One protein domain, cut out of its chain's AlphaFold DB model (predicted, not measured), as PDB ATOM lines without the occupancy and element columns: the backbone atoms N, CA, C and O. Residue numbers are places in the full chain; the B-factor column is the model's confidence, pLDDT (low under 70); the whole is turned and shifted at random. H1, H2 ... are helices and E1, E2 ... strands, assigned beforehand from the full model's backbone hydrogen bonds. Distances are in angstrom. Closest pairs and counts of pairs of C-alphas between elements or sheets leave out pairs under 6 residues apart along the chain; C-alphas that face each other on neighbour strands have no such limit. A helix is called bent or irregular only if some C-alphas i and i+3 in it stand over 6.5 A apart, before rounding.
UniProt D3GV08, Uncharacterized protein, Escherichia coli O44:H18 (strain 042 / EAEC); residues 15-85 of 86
ATOM      1  N   PHE A  15      39.052  92.806  25.193       49.78
ATOM      2  CA  PHE A  15      40.044  93.791  25.585       49.78
ATOM      3  C   PHE A  15      41.391  93.093  25.657       49.78
ATOM      4  O   PHE A  15      41.562  92.128  26.402       49.78
ATOM      5  N   ARG A  16      42.359  93.588  24.897       52.16
ATOM      6  CA  ARG A  16      43.761  93.325  25.187       52.16
ATOM      7  C   ARG A  16      44.366  94.617  25.688       52.16
ATOM      8  O   ARG A  16      44.435  95.596  24.942       52.16
ATOM      9  N   ALA A  17      44.729  94.625  26.969       41.78
ATOM     10  CA  ALA A  17      45.420  95.750  27.579       41.78
ATOM     11  C   ALA A  17      46.613  96.133  26.691       41.78
ATOM     12  O   ALA A  17      47.402  95.268  26.324       41.78
ATOM     13  N   MET A  18      46.700  97.411  26.315       48.22
ATOM     14  CA  MET A  18      47.768  97.958  25.467       48.22
ATOM     15  C   MET A  18      47.831  97.450  24.009       48.22
ATOM     16  O   MET A  18      48.811  97.744  23.322       48.22
ATOM     17  N   GLU A  19      46.792  96.779  23.483       57.22
ATOM     18  CA  GLU A  19      46.792  96.305  22.085       57.22
ATOM     19  C   GLU A  19      45.545  96.721  21.291       57.22
ATOM     20  O   GLU A  19      45.688  97.428  20.290       57.22
ATOM     21  N   ALA A  20      44.332  96.314  21.702       61.81
ATOM     22  CA  ALA A  20      43.096  96.659  20.991       61.81
ATOM     23  C   ALA A  20      41.785  96.300  21.726       61.81
ATOM     24  O   ALA A  20      41.757  95.416  22.583       61.81
ATOM     25  N   VAL A  21      40.686  96.935  21.300       68.31
ATOM     26  CA  VAL A  21      39.293  96.526  21.543       68.31
ATOM     27  C   VAL A  21      38.724  95.914  20.266       68.31
ATOM     28  O   VAL A  21      38.753  96.550  19.211       68.31
ATOM     29  N   TYR A  22      38.182  94.702  20.365       71.06
ATOM     30  CA  TYR A  22      37.440  94.046  19.286       71.06
ATOM     31  C   TYR A  22      35.938  94.176  19.534       71.06
ATOM     32  O   TYR A  22      35.510  94.000  20.665       71.06
ATOM     33  N   ILE A  23      35.130  94.492  18.521       75.44
ATOM     34  CA  ILE A  23      33.675  94.659  18.657       75.44
ATOM     35  C   ILE A  23      32.978  93.979  17.475       75.44
ATOM     36  O   ILE A  23      33.103  94.447  16.345       75.44
ATOM     37  N   GLY A  24      32.235  92.896  17.719       74.94
ATOM     38  CA  GLY A  24      31.504  92.158  16.682       74.94
ATOM     39  C   GLY A  24      31.588  90.644  16.869       74.94
ATOM     40  O   GLY A  24      31.527  90.157  17.997       74.94
ATOM     41  N   ASN A  25      31.717  89.907  15.767       71.75
ATOM     42  CA  ASN A  25      31.939  88.460  15.755       71.75
ATOM     43  C   ASN A  25      33.154  88.091  14.881       71.75
ATOM     44  O   ASN A  25      33.787  88.953  14.269       71.75
ATOM     45  N   ASP A  26      33.477  86.800  14.804       70.94
ATOM     46  CA  ASP A  26      34.663  86.315  14.080       70.94
ATOM     47  C   ASP A  26      34.588  86.596  12.565       70.94
ATOM     48  O   ASP A  26      35.606  86.741  11.892       70.94
ATOM     49  N   VAL A  27      33.368  86.745  12.040       74.56
ATOM     50  CA  VAL A  27      33.081  87.047  10.633       74.56
ATOM     51  C   VAL A  27      33.184  88.543  10.345       74.56
ATOM     52  O   VAL A  27      33.661  88.914   9.279       74.56
ATOM     53  N   CYS A  28      32.734  89.415  11.246       77.19
ATOM     54  CA  CYS A  28      32.686  90.859  11.045       77.19
ATOM     55  C   CYS A  28      32.894  91.589  12.377       77.19
ATOM     56  O   CYS A  28      32.060  91.481  13.283       77.19
ATOM     57  N   HIS A  29      33.981  92.353  12.492       78.31
ATOM     58  CA  HIS A  29      34.303  93.089  13.714       78.31
ATOM     59  C   HIS A  29      35.068  94.383  13.448       78.31
ATOM     60  O   HIS A  29      35.774  94.529  12.450       78.31
ATOM     61  N   ILE A  30      34.961  95.309  14.397       80.00
ATOM     62  CA  ILE A  30      35.807  96.494  14.484       80.00
ATOM     63  C   ILE A  30      36.960  96.213  15.435       80.00
ATOM     64  O   ILE A  30      36.754  95.634  16.496       80.00
ATOM     65  N   THR A  31      38.161  96.640  15.060       80.94
ATOM     66  CA  THR A  31      39.339  96.681  15.931       80.94
ATOM     67  C   THR A  31      39.704  98.134  16.202       80.94
ATOM     68  O   THR A  31      39.877  98.896  15.251       80.94
ATOM     69  N   ILE A  32      39.850  98.509  17.469       75.12
ATOM     70  CA  ILE A  32      40.322  99.825  17.915       75.12
ATOM     71  C   ILE A  32      41.640  99.603  18.642       75.12
ATOM     72  O   ILE A  32      41.635  99.014  19.715       75.12
ATOM     73  N   THR A  33      42.765 100.023  18.076       70.25
ATOM     74  CA  THR A  33      44.082  99.829  18.700       70.25
ATOM     75  C   THR A  33      44.413 100.985  19.634       70.25
ATOM     76  O   THR A  33      44.205 102.132  19.262       70.25
ATOM     77  N   CYS A  34      44.989 100.739  20.809       60.75
ATOM     78  CA  CYS A  34      45.364 101.837  21.716       60.75
ATOM     79  C   CYS A  34      46.607 102.624  21.253       60.75
ATOM     80  O   CYS A  34      46.811 103.750  21.693       60.75
ATOM     81  N   ASN A  35      47.423 102.045  20.364       61.22
ATOM     82  CA  ASN A  35      48.692 102.629  19.906       61.22
ATOM     83  C   ASN A  35      48.588 103.305  18.528       61.22
ATOM     84  O   ASN A  35      49.584 103.807  18.011       61.22
ATOM     85  N   GLN A  36      47.406 103.307  17.907       61.94
ATOM     86  CA  GLN A  36      47.141 104.048  16.674       61.94
ATOM     87  C   GLN A  36      45.791 104.735  16.813       61.94
ATOM     88  O   GLN A  36      44.809 104.092  17.178       61.94
ATOM     89  N   SER A  37      45.732 106.032  16.507       61.84
ATOM     90  CA  SER A  37      44.447 106.705  16.366       61.84
ATOM     91  C   SER A  37      43.684 106.039  15.224       61.84
ATOM     92  O   SER A  37      44.212 105.910  14.116       61.84
ATOM     93  N   GLY A  38      42.466 105.580  15.501       70.94
ATOM     94  CA  GLY A  38      41.591 105.019  14.486       70.94
ATOM     95  C   GLY A  38      41.138 103.581  14.707       70.94
ATOM     96  O   GLY A  38      41.239 103.009  15.794       70.94
ATOM     97  N   PHE A  39      40.568 103.012  13.648       76.38
ATOM     98  CA  PHE A  39      39.905 101.714  13.686       76.38
ATOM     99  C   PHE A  39      39.971 100.972  12.362       76.38
ATOM    100  O   PHE A  39      40.133 101.547  11.279       76.38
ATOM    101  N   HIS A  40      39.760  99.665  12.464       81.75
ATOM    102  CA  HIS A  40      39.706  98.756  11.334       81.75
ATOM    103  C   HIS A  40      38.406  97.970  11.341       81.75
ATOM    104  O   HIS A  40      38.075  97.367  12.355       81.75
ATOM    105  N   LEU A  41      37.708  97.932  10.209       79.62
ATOM    106  CA  LEU A  41      36.635  96.967   9.986       79.62
ATOM    107  C   LEU A  41      37.231  95.749   9.290       79.62
ATOM    108  O   LEU A  41      37.814  95.877   8.209       79.62
ATOM    109  N   THR A  42      37.057  94.583   9.892       84.12
ATOM    110  CA  THR A  42      37.464  93.298   9.330       84.12
ATOM    111  C   THR A  42      36.217  92.500   8.992       84.12
ATOM    112  O   THR A  42      35.326  92.376   9.829       84.12
ATOM    113  N   LYS A  43      36.167  91.937   7.784       81.31
ATOM    114  CA  LYS A  43      35.117  91.032   7.319       81.31
ATOM    115  C   LYS A  43      35.759  89.797   6.692       81.31
ATOM    116  O   LYS A  43      36.606  89.937   5.817       81.31
ATOM    117  N   ASN A  44      35.374  88.601   7.129       85.19
ATOM    118  CA  ASN A  44      35.940  87.321   6.683       85.19
ATOM    119  C   ASN A  44      37.481  87.290   6.754       85.19
ATOM    120  O   ASN A  44      38.144  86.864   5.814       85.19
ATOM    121  N   GLY A  45      38.059  87.822   7.836       83.56
ATOM    122  CA  GLY A  45      39.515  87.923   8.006       83.56
ATOM    123  C   GLY A  45      40.206  88.994   7.148       83.56
ATOM    124  O   GLY A  45      41.407  89.202   7.297       83.56
ATOM    125  N   VAL A  46      39.475  89.716   6.292       82.62
ATOM    126  CA  VAL A  46      40.016  90.768   5.420       82.62
ATOM    127  C   VAL A  46      39.668  92.147   5.966       82.62
ATOM    128  O   VAL A  46      38.522  92.423   6.320       82.62
ATOM    129  N   ARG A  47      40.649  93.051   6.005       85.69
ATOM    130  CA  ARG A  47      40.428  94.446   6.397       85.69
ATOM    131  C   ARG A  47      39.752  95.213   5.256       85.69
ATOM    132  O   ARG A  47      40.353  95.419   4.209       85.69
ATOM    133  N   VAL A  48      38.517  95.657   5.480       84.81
ATOM    134  CA  VAL A  48      37.669  96.341   4.481       84.81
ATOM    135  C   VAL A  48      37.495  97.842   4.748       84.81
ATOM    136  O   VAL A  48      36.988  98.585   3.903       84.81
ATOM    137  N   LEU A  49      37.920  98.314   5.923       80.31
ATOM    138  CA  LEU A  49      38.037  99.735   6.241       80.31
ATOM    139  C   LEU A  49      39.228  99.965   7.159       80.31
ATOM    140  O   LEU A  49      39.466  99.189   8.083       80.31
ATOM    141  N   THR A  50      39.934 101.064   6.929       81.31
ATOM    142  CA  THR A  50      40.853 101.656   7.895       81.31
ATOM    143  C   THR A  50      40.542 103.130   7.967       81.31
ATOM    144  O   THR A  50      40.598 103.799   6.943       81.31
ATOM    145  N   GLU A  51      40.250 103.621   9.160       76.50
ATOM    146  CA  GLU A  51      40.075 105.045   9.390       76.50
ATOM    147  C   GLU A  51      41.032 105.475  10.490       76.50
ATOM    148  O   GLU A  51      41.033 104.864  11.550       76.50
ATOM    149  N   ARG A  52      41.897 106.454  10.207       72.94
ATOM    150  CA  ARG A  52      43.062 106.801  11.048       72.94
ATOM    151  C   ARG A  52      42.870 108.092  11.836       72.94
ATOM    152  O   ARG A  52      43.610 108.356  12.780       72.94
ATOM    153  N   ASN A  53      41.893 108.905  11.442       68.62
ATOM    154  CA  ASN A  53      41.720 110.246  11.995       68.62
ATOM    155  C   ASN A  53      40.647 110.331  13.068       68.62
ATOM    156  O   ASN A  53      40.333 111.431  13.518       68.62
ATOM    157  N   ILE A  54      40.095 109.195  13.485       69.56
ATOM    158  CA  ILE A  54      38.986 109.213  14.417       69.56
ATOM    159  C   ILE A  54      39.438 108.943  15.835       69.56
ATOM    160  O   ILE A  54      40.174 107.998  16.120       69.56
ATOM    161  N   ARG A  55      38.959 109.816  16.716       71.81
ATOM    162  CA  ARG A  55      39.412 109.929  18.097       71.81
ATOM    163  C   ARG A  55      38.431 109.331  19.098       71.81
ATOM    164  O   ARG A  55      38.785 109.169  20.260       71.81
ATOM    165  N   SER A  56      37.209 109.005  18.674       73.81
ATOM    166  CA  SER A  56      36.159 108.502  19.564       73.81
ATOM    167  C   SER A  56      35.129 107.615  18.857       73.81
ATOM    168  O   SER A  56      34.953 107.668  17.639       73.81
ATOM    169  N   LEU A  57      34.379 106.832  19.641       74.50
ATOM    170  CA  LEU A  57      33.222 106.074  19.148       74.50
ATOM    171  C   LEU A  57      32.106 106.986  18.594       74.50
ATOM    172  O   LEU A  57      31.363 106.575  17.704       74.50
ATOM    173  N   ASN A  58      32.009 108.233  19.075       80.31
ATOM    174  CA  ASN A  58      31.017 109.212  18.609       80.31
ATOM    175  C   ASN A  58      31.255 109.630  17.154       80.31
ATOM    176  O   ASN A  58      30.312 109.809  16.389       80.31
ATOM    177  N   GLU A  59      32.518 109.750  16.760       79.25
ATOM    178  CA  GLU A  59      32.916 110.031  15.380       79.25
ATOM    179  C   GLU A  59      32.832 108.773  14.487       79.25
ATOM    180  O   GLU A  59      32.596 108.883  13.282       79.25
ATOM    181  N   LEU A  60      32.967 107.568  15.066       79.25
ATOM    182  CA  LEU A  60      32.871 106.286  14.353       79.25
ATOM    183  C   LEU A  60      31.452 105.992  13.849       79.25
ATOM    184  O   LEU A  60      31.254 105.601  12.696       79.25
ATOM    185  N   LEU A  61      30.458 106.137  14.729       83.38
ATOM    186  CA  LEU A  61      29.094 105.665  14.485       83.38
ATOM    187  C   LEU A  61      28.456 106.255  13.204       83.38
ATOM    188  O   LEU A  61      27.887 105.485  12.421       83.38
ATOM    189  N   PRO A  62      28.574 107.567  12.905       86.12
ATOM    190  CA  PRO A  62      28.037 108.141  11.671       86.12
ATOM    191  C   PRO A  62      28.681 107.594  10.392       86.12
ATOM    192  O   PRO A  62      28.069 107.649   9.327       86.12
ATOM    193  N   LEU A  63      29.921 107.105  10.447       83.19
ATOM    194  CA  LEU A  63      30.580 106.496   9.288       83.19
ATOM    195  C   LEU A  63      30.122 105.064   9.074       83.19
ATOM    196  O   LEU A  63      29.838 104.683   7.942       83.19
ATOM    197  N   LEU A  64      29.978 104.303  10.159       82.50
ATOM    198  CA  LEU A  64      29.444 102.947  10.099       82.50
ATOM    199  C   LEU A  64      28.038 102.918   9.503       82.50
ATOM    200  O   LEU A  64      27.773 102.120   8.614       82.50
ATOM    201  N   ARG A  65      27.166 103.843   9.920       87.06
ATOM    202  CA  ARG A  65      25.792 103.952   9.400       87.06
ATOM    203  C   ARG A  65      25.712 104.329   7.917       87.06
ATOM    204  O   ARG A  65      24.705 104.049   7.281       87.06
ATOM    205  N   ARG A  66      26.745 104.974   7.363       86.88
ATOM    206  CA  ARG A  66      26.798 105.359   5.941       86.88
ATOM    207  C   ARG A  66      27.299 104.236   5.031       86.88
ATOM    208  O   ARG A  66      27.208 104.367   3.814       86.88
ATOM    209  N   ARG A  67      27.838 103.152   5.591       83.31
ATOM    210  CA  ARG A  67      28.373 102.027   4.819       83.31
ATOM    211  C   ARG A  67      27.336 100.923   4.658       83.31
ATOM    212  O   ARG A  67      26.809 100.409   5.636       83.31
ATOM    213  N   TRP A  68      27.109 100.514   3.412       80.38
ATOM    214  CA  TRP A  68      26.175  99.438   3.064       80.38
ATOM    215  C   TRP A  68      26.654  98.045   3.504       80.38
ATOM    216  O   TRP A  68      25.856  97.123   3.633       80.38
ATOM    217  N   ASP A  69      27.958  97.875   3.717       74.06
ATOM    218  CA  ASP A  69      28.600  96.592   4.002       74.06
ATOM    219  C   ASP A  69      28.920  96.367   5.488       74.06
ATOM    220  O   ASP A  69      29.423  95.297   5.853       74.06
ATOM    221  N   VAL A  70      28.600  97.346   6.344       76.94
ATOM    222  CA  VAL A  70      28.631  97.213   7.804       76.94
ATOM    223  C   VAL A  70      27.368  96.493   8.266       76.94
ATOM    224  O   VAL A  70      26.254  96.849   7.893       76.94
ATOM    225  N   THR A  71      27.529  95.472   9.106       80.12
ATOM    226  CA  THR A  71      26.390  94.701   9.611       80.12
ATOM    227  C   THR A  71      25.665  95.450  10.739       80.12
ATOM    228  O   THR A  71      26.315  96.140  11.531       80.12
ATOM    229  N   PRO A  72      24.337  95.266  10.900       81.44
ATOM    230  CA  PRO A  72      23.588  95.855  12.017       81.44
ATOM    231  C   PRO A  72      24.175  95.512  13.392       81.44
ATOM    232  O   PRO A  72      24.166  96.337  14.298       81.44
ATOM    233  N   ALA A  73      24.754  94.316  13.520       76.06
ATOM    234  CA  ALA A  73      25.464  93.854  14.708       76.06
ATOM    235  C   ALA A  73      26.561  94.822  15.181       76.06
ATOM    236  O   ALA A  73      26.646  95.155  16.361       76.06
ATOM    237  N   ILE A  74      27.381  95.312  14.252       77.81
ATOM    238  CA  ILE A  74      28.470  96.237  14.564       77.81
ATOM    239  C   ILE A  74      27.927  97.598  15.004       77.81
ATOM    240  O   ILE A  74      28.446  98.193  15.947       77.81
ATOM    241  N   ILE A  75      26.864  98.075  14.350       82.56
ATOM    242  CA  ILE A  75      26.206  99.337  14.707       82.56
ATOM    243  C   ILE A  75      25.651  99.248  16.133       82.56
ATOM    244  O   ILE A  75      25.965 100.104  16.956       82.56
ATOM    245  N   LEU A  76      24.907  98.183  16.447       80.44
ATOM    246  CA  LEU A  76      24.332  97.954  17.776       80.44
ATOM    247  C   LEU A  76      25.401  97.874  18.869       80.44
ATOM    248  O   LEU A  76      25.218  98.413  19.959       80.44
ATOM    249  N   ALA A  77      26.530  97.230  18.583       75.81
ATOM    250  CA  ALA A  77      27.612  97.100  19.545       75.81
ATOM    251  C   ALA A  77      28.303  98.449  19.838       75.81
ATOM    252  O   ALA A  77      28.581  98.759  20.997       75.81
ATOM    253  N   VAL A  78      28.521  99.292  18.821       77.69
ATOM    254  CA  VAL A  78      29.051 100.656  19.015       77.69
ATOM    255  C   VAL A  78      28.043 101.548  19.746       77.69
ATOM    256  O   VAL A  78      28.424 102.269  20.665       77.69
ATOM    257  N   GLU A  79      26.756 101.478  19.395       82.56
ATOM    258  CA  GLU A  79      25.687 102.210  20.091       82.56
ATOM    259  C   GLU A  79      25.584 101.835  21.569       82.56
ATOM    260  O   GLU A  79      25.357 102.706  22.408       82.56
ATOM    261  N   TYR A  80      25.758 100.555  21.896       76.44
ATOM    262  CA  TYR A  80      25.789 100.099  23.278       76.44
ATOM    263  C   TYR A  80      26.956 100.730  24.040       76.44
ATOM    264  O   TYR A  80      26.726 101.356  25.071       76.44
ATOM    265  N   LEU A  81      28.181 100.633  23.513       73.06
ATOM    266  CA  LEU A  81      29.377 101.182  24.164       73.06
ATOM    267  C   LEU A  81      29.284 102.695  24.402       73.06
ATOM    268  O   LEU A  81      29.769 103.182  25.417       73.06
ATOM    269  N   LEU A  82      28.613 103.426  23.509       76.69
ATOM    270  CA  LEU A  82      28.323 104.849  23.694       76.69
ATOM    271  C   LEU A  82      27.366 105.139  24.861       76.69
ATOM    272  O   LEU A  82      27.420 106.225  25.427       76.69
ATOM    273  N   ARG A  83      26.481 104.199  25.214       77.81
ATOM    274  CA  ARG A  83      25.505 104.353  26.309       77.81
ATOM    275  C   ARG A  83      26.065 103.963  27.670       77.81
ATOM    276  O   ARG A  83      25.624 104.523  28.667       77.81
ATOM    277  N   VAL A  84      26.980 102.995  27.725       65.00
ATOM    278  CA  VAL A  84      27.506 102.480  29.000       65.00
ATOM    279  C   VAL A  84      28.675 103.278  29.578       65.00
ATOM    280  O   VAL A  84      29.137 102.887  30.639       65.00
ATOM    281  N   SER A  85      29.100 104.385  28.944       52.78
ATOM    282  CA  SER A  85      30.166 105.294  29.419       52.78
ATOM    283  C   SER A  85      31.279 104.558  30.174       52.78
ATOM    284  O   SER A  85      31.347 104.619  31.400       52.78
TER     285      SER A  85
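Overview. This is residues 15 to 85 of the 86 residues of an uncharacterized protein of Escherichia coli O44:H18 (strain 042 / EAEC) (UniProt D3GV08). A twisted wall of four antiparallel strands has a hairpin of two helices on one side of it: H2 packs over one face at the E1 edge, while H1, side by side with H2, only grazes the sheet. The opposite face of the sheet is bare. The printed part has 71 residues, with four named strands followed by two named helices, E1 E2 E3 E4 H1 H2; the sheet's order is E1 - E2 - E3 - E4, and the class is mixed, helices and strands. The whole is compact, with a radius of gyration of the C-alphas of 11.2 A, and rounded, with spans of 29 by 27 by 21 A.

Along the chain. Residues 15 to 16 pair antiparallel with residues 20 to 21 of E1, which spans residues 20 to 24, from C-alpha 20 at (43.096, 96.659, 20.991). E2 is residues 28 to 33, 16.4 A long from first to last C-alpha. E3 is residues 39 to 43, 13.3 A, and E4 is residues 46 to 51, 14.8 A, ending with C-alpha 51 at (40.075, 105.045, 9.390). H1 is residues 57 to 64, 10.3 A; it is neither bent nor irregular, but only just: C-alphas 59 and 62 are 6.4 A apart. H2 is residues 72 to 83, 16.7 A, ending with C-alpha 83 at (25.505, 104.353, 26.309).

Arrangement. The strands form a meander, each the antiparallel neighbour of the one before, in three hairpins. In E1 and E2, N 21 and O 32 are within hydrogen-bond range at 2.8 A. In E2 and E3, N 31 and O 40 are within range at 2.8 A. In E3 and E4, N 41 and O 49 are within range at 3.0 A. E1 and E4 are the edge strands and are apart. The sheet and H2 on one of its faces make two layers, a helix layer and a strand layer. H2 lies over E1 at a height over the sheet of 8.2 A, slantwise to the strands at 39 degrees to E1 on the local plane, which is fitted, only just, to 6 C-alphas of the sheet. The closest C-alphas of E1 and H2 are those of Gly 24 and Ile 74, 5.5 A apart. H1 and H2 form a helical hairpin: they touch, the closest C-alphas being those of Leu 64 and Ile 75 at 6.7 A, and run opposite ways at a shallow tilt of 19 degrees. H1 only grazes the sheet, with residues 57 to 64. In H2 every O i to N i+4 pair is within hydrogen-bond range; in H1, 2 of 4 are, beside 3 of 5 O i to N i+3 pairs.

Size, cuts and confidence. The two C-alphas farthest apart, of Ala 17 and Trp 68, are 31.4 A apart. The printed part has no cut. The link from H1 to H2 is short, the others are tight. The mean pLDDT of the printed part is 74.5; residues 15 to 21, 34 to 37, 53 to 54 and 84 to 85 are under 70.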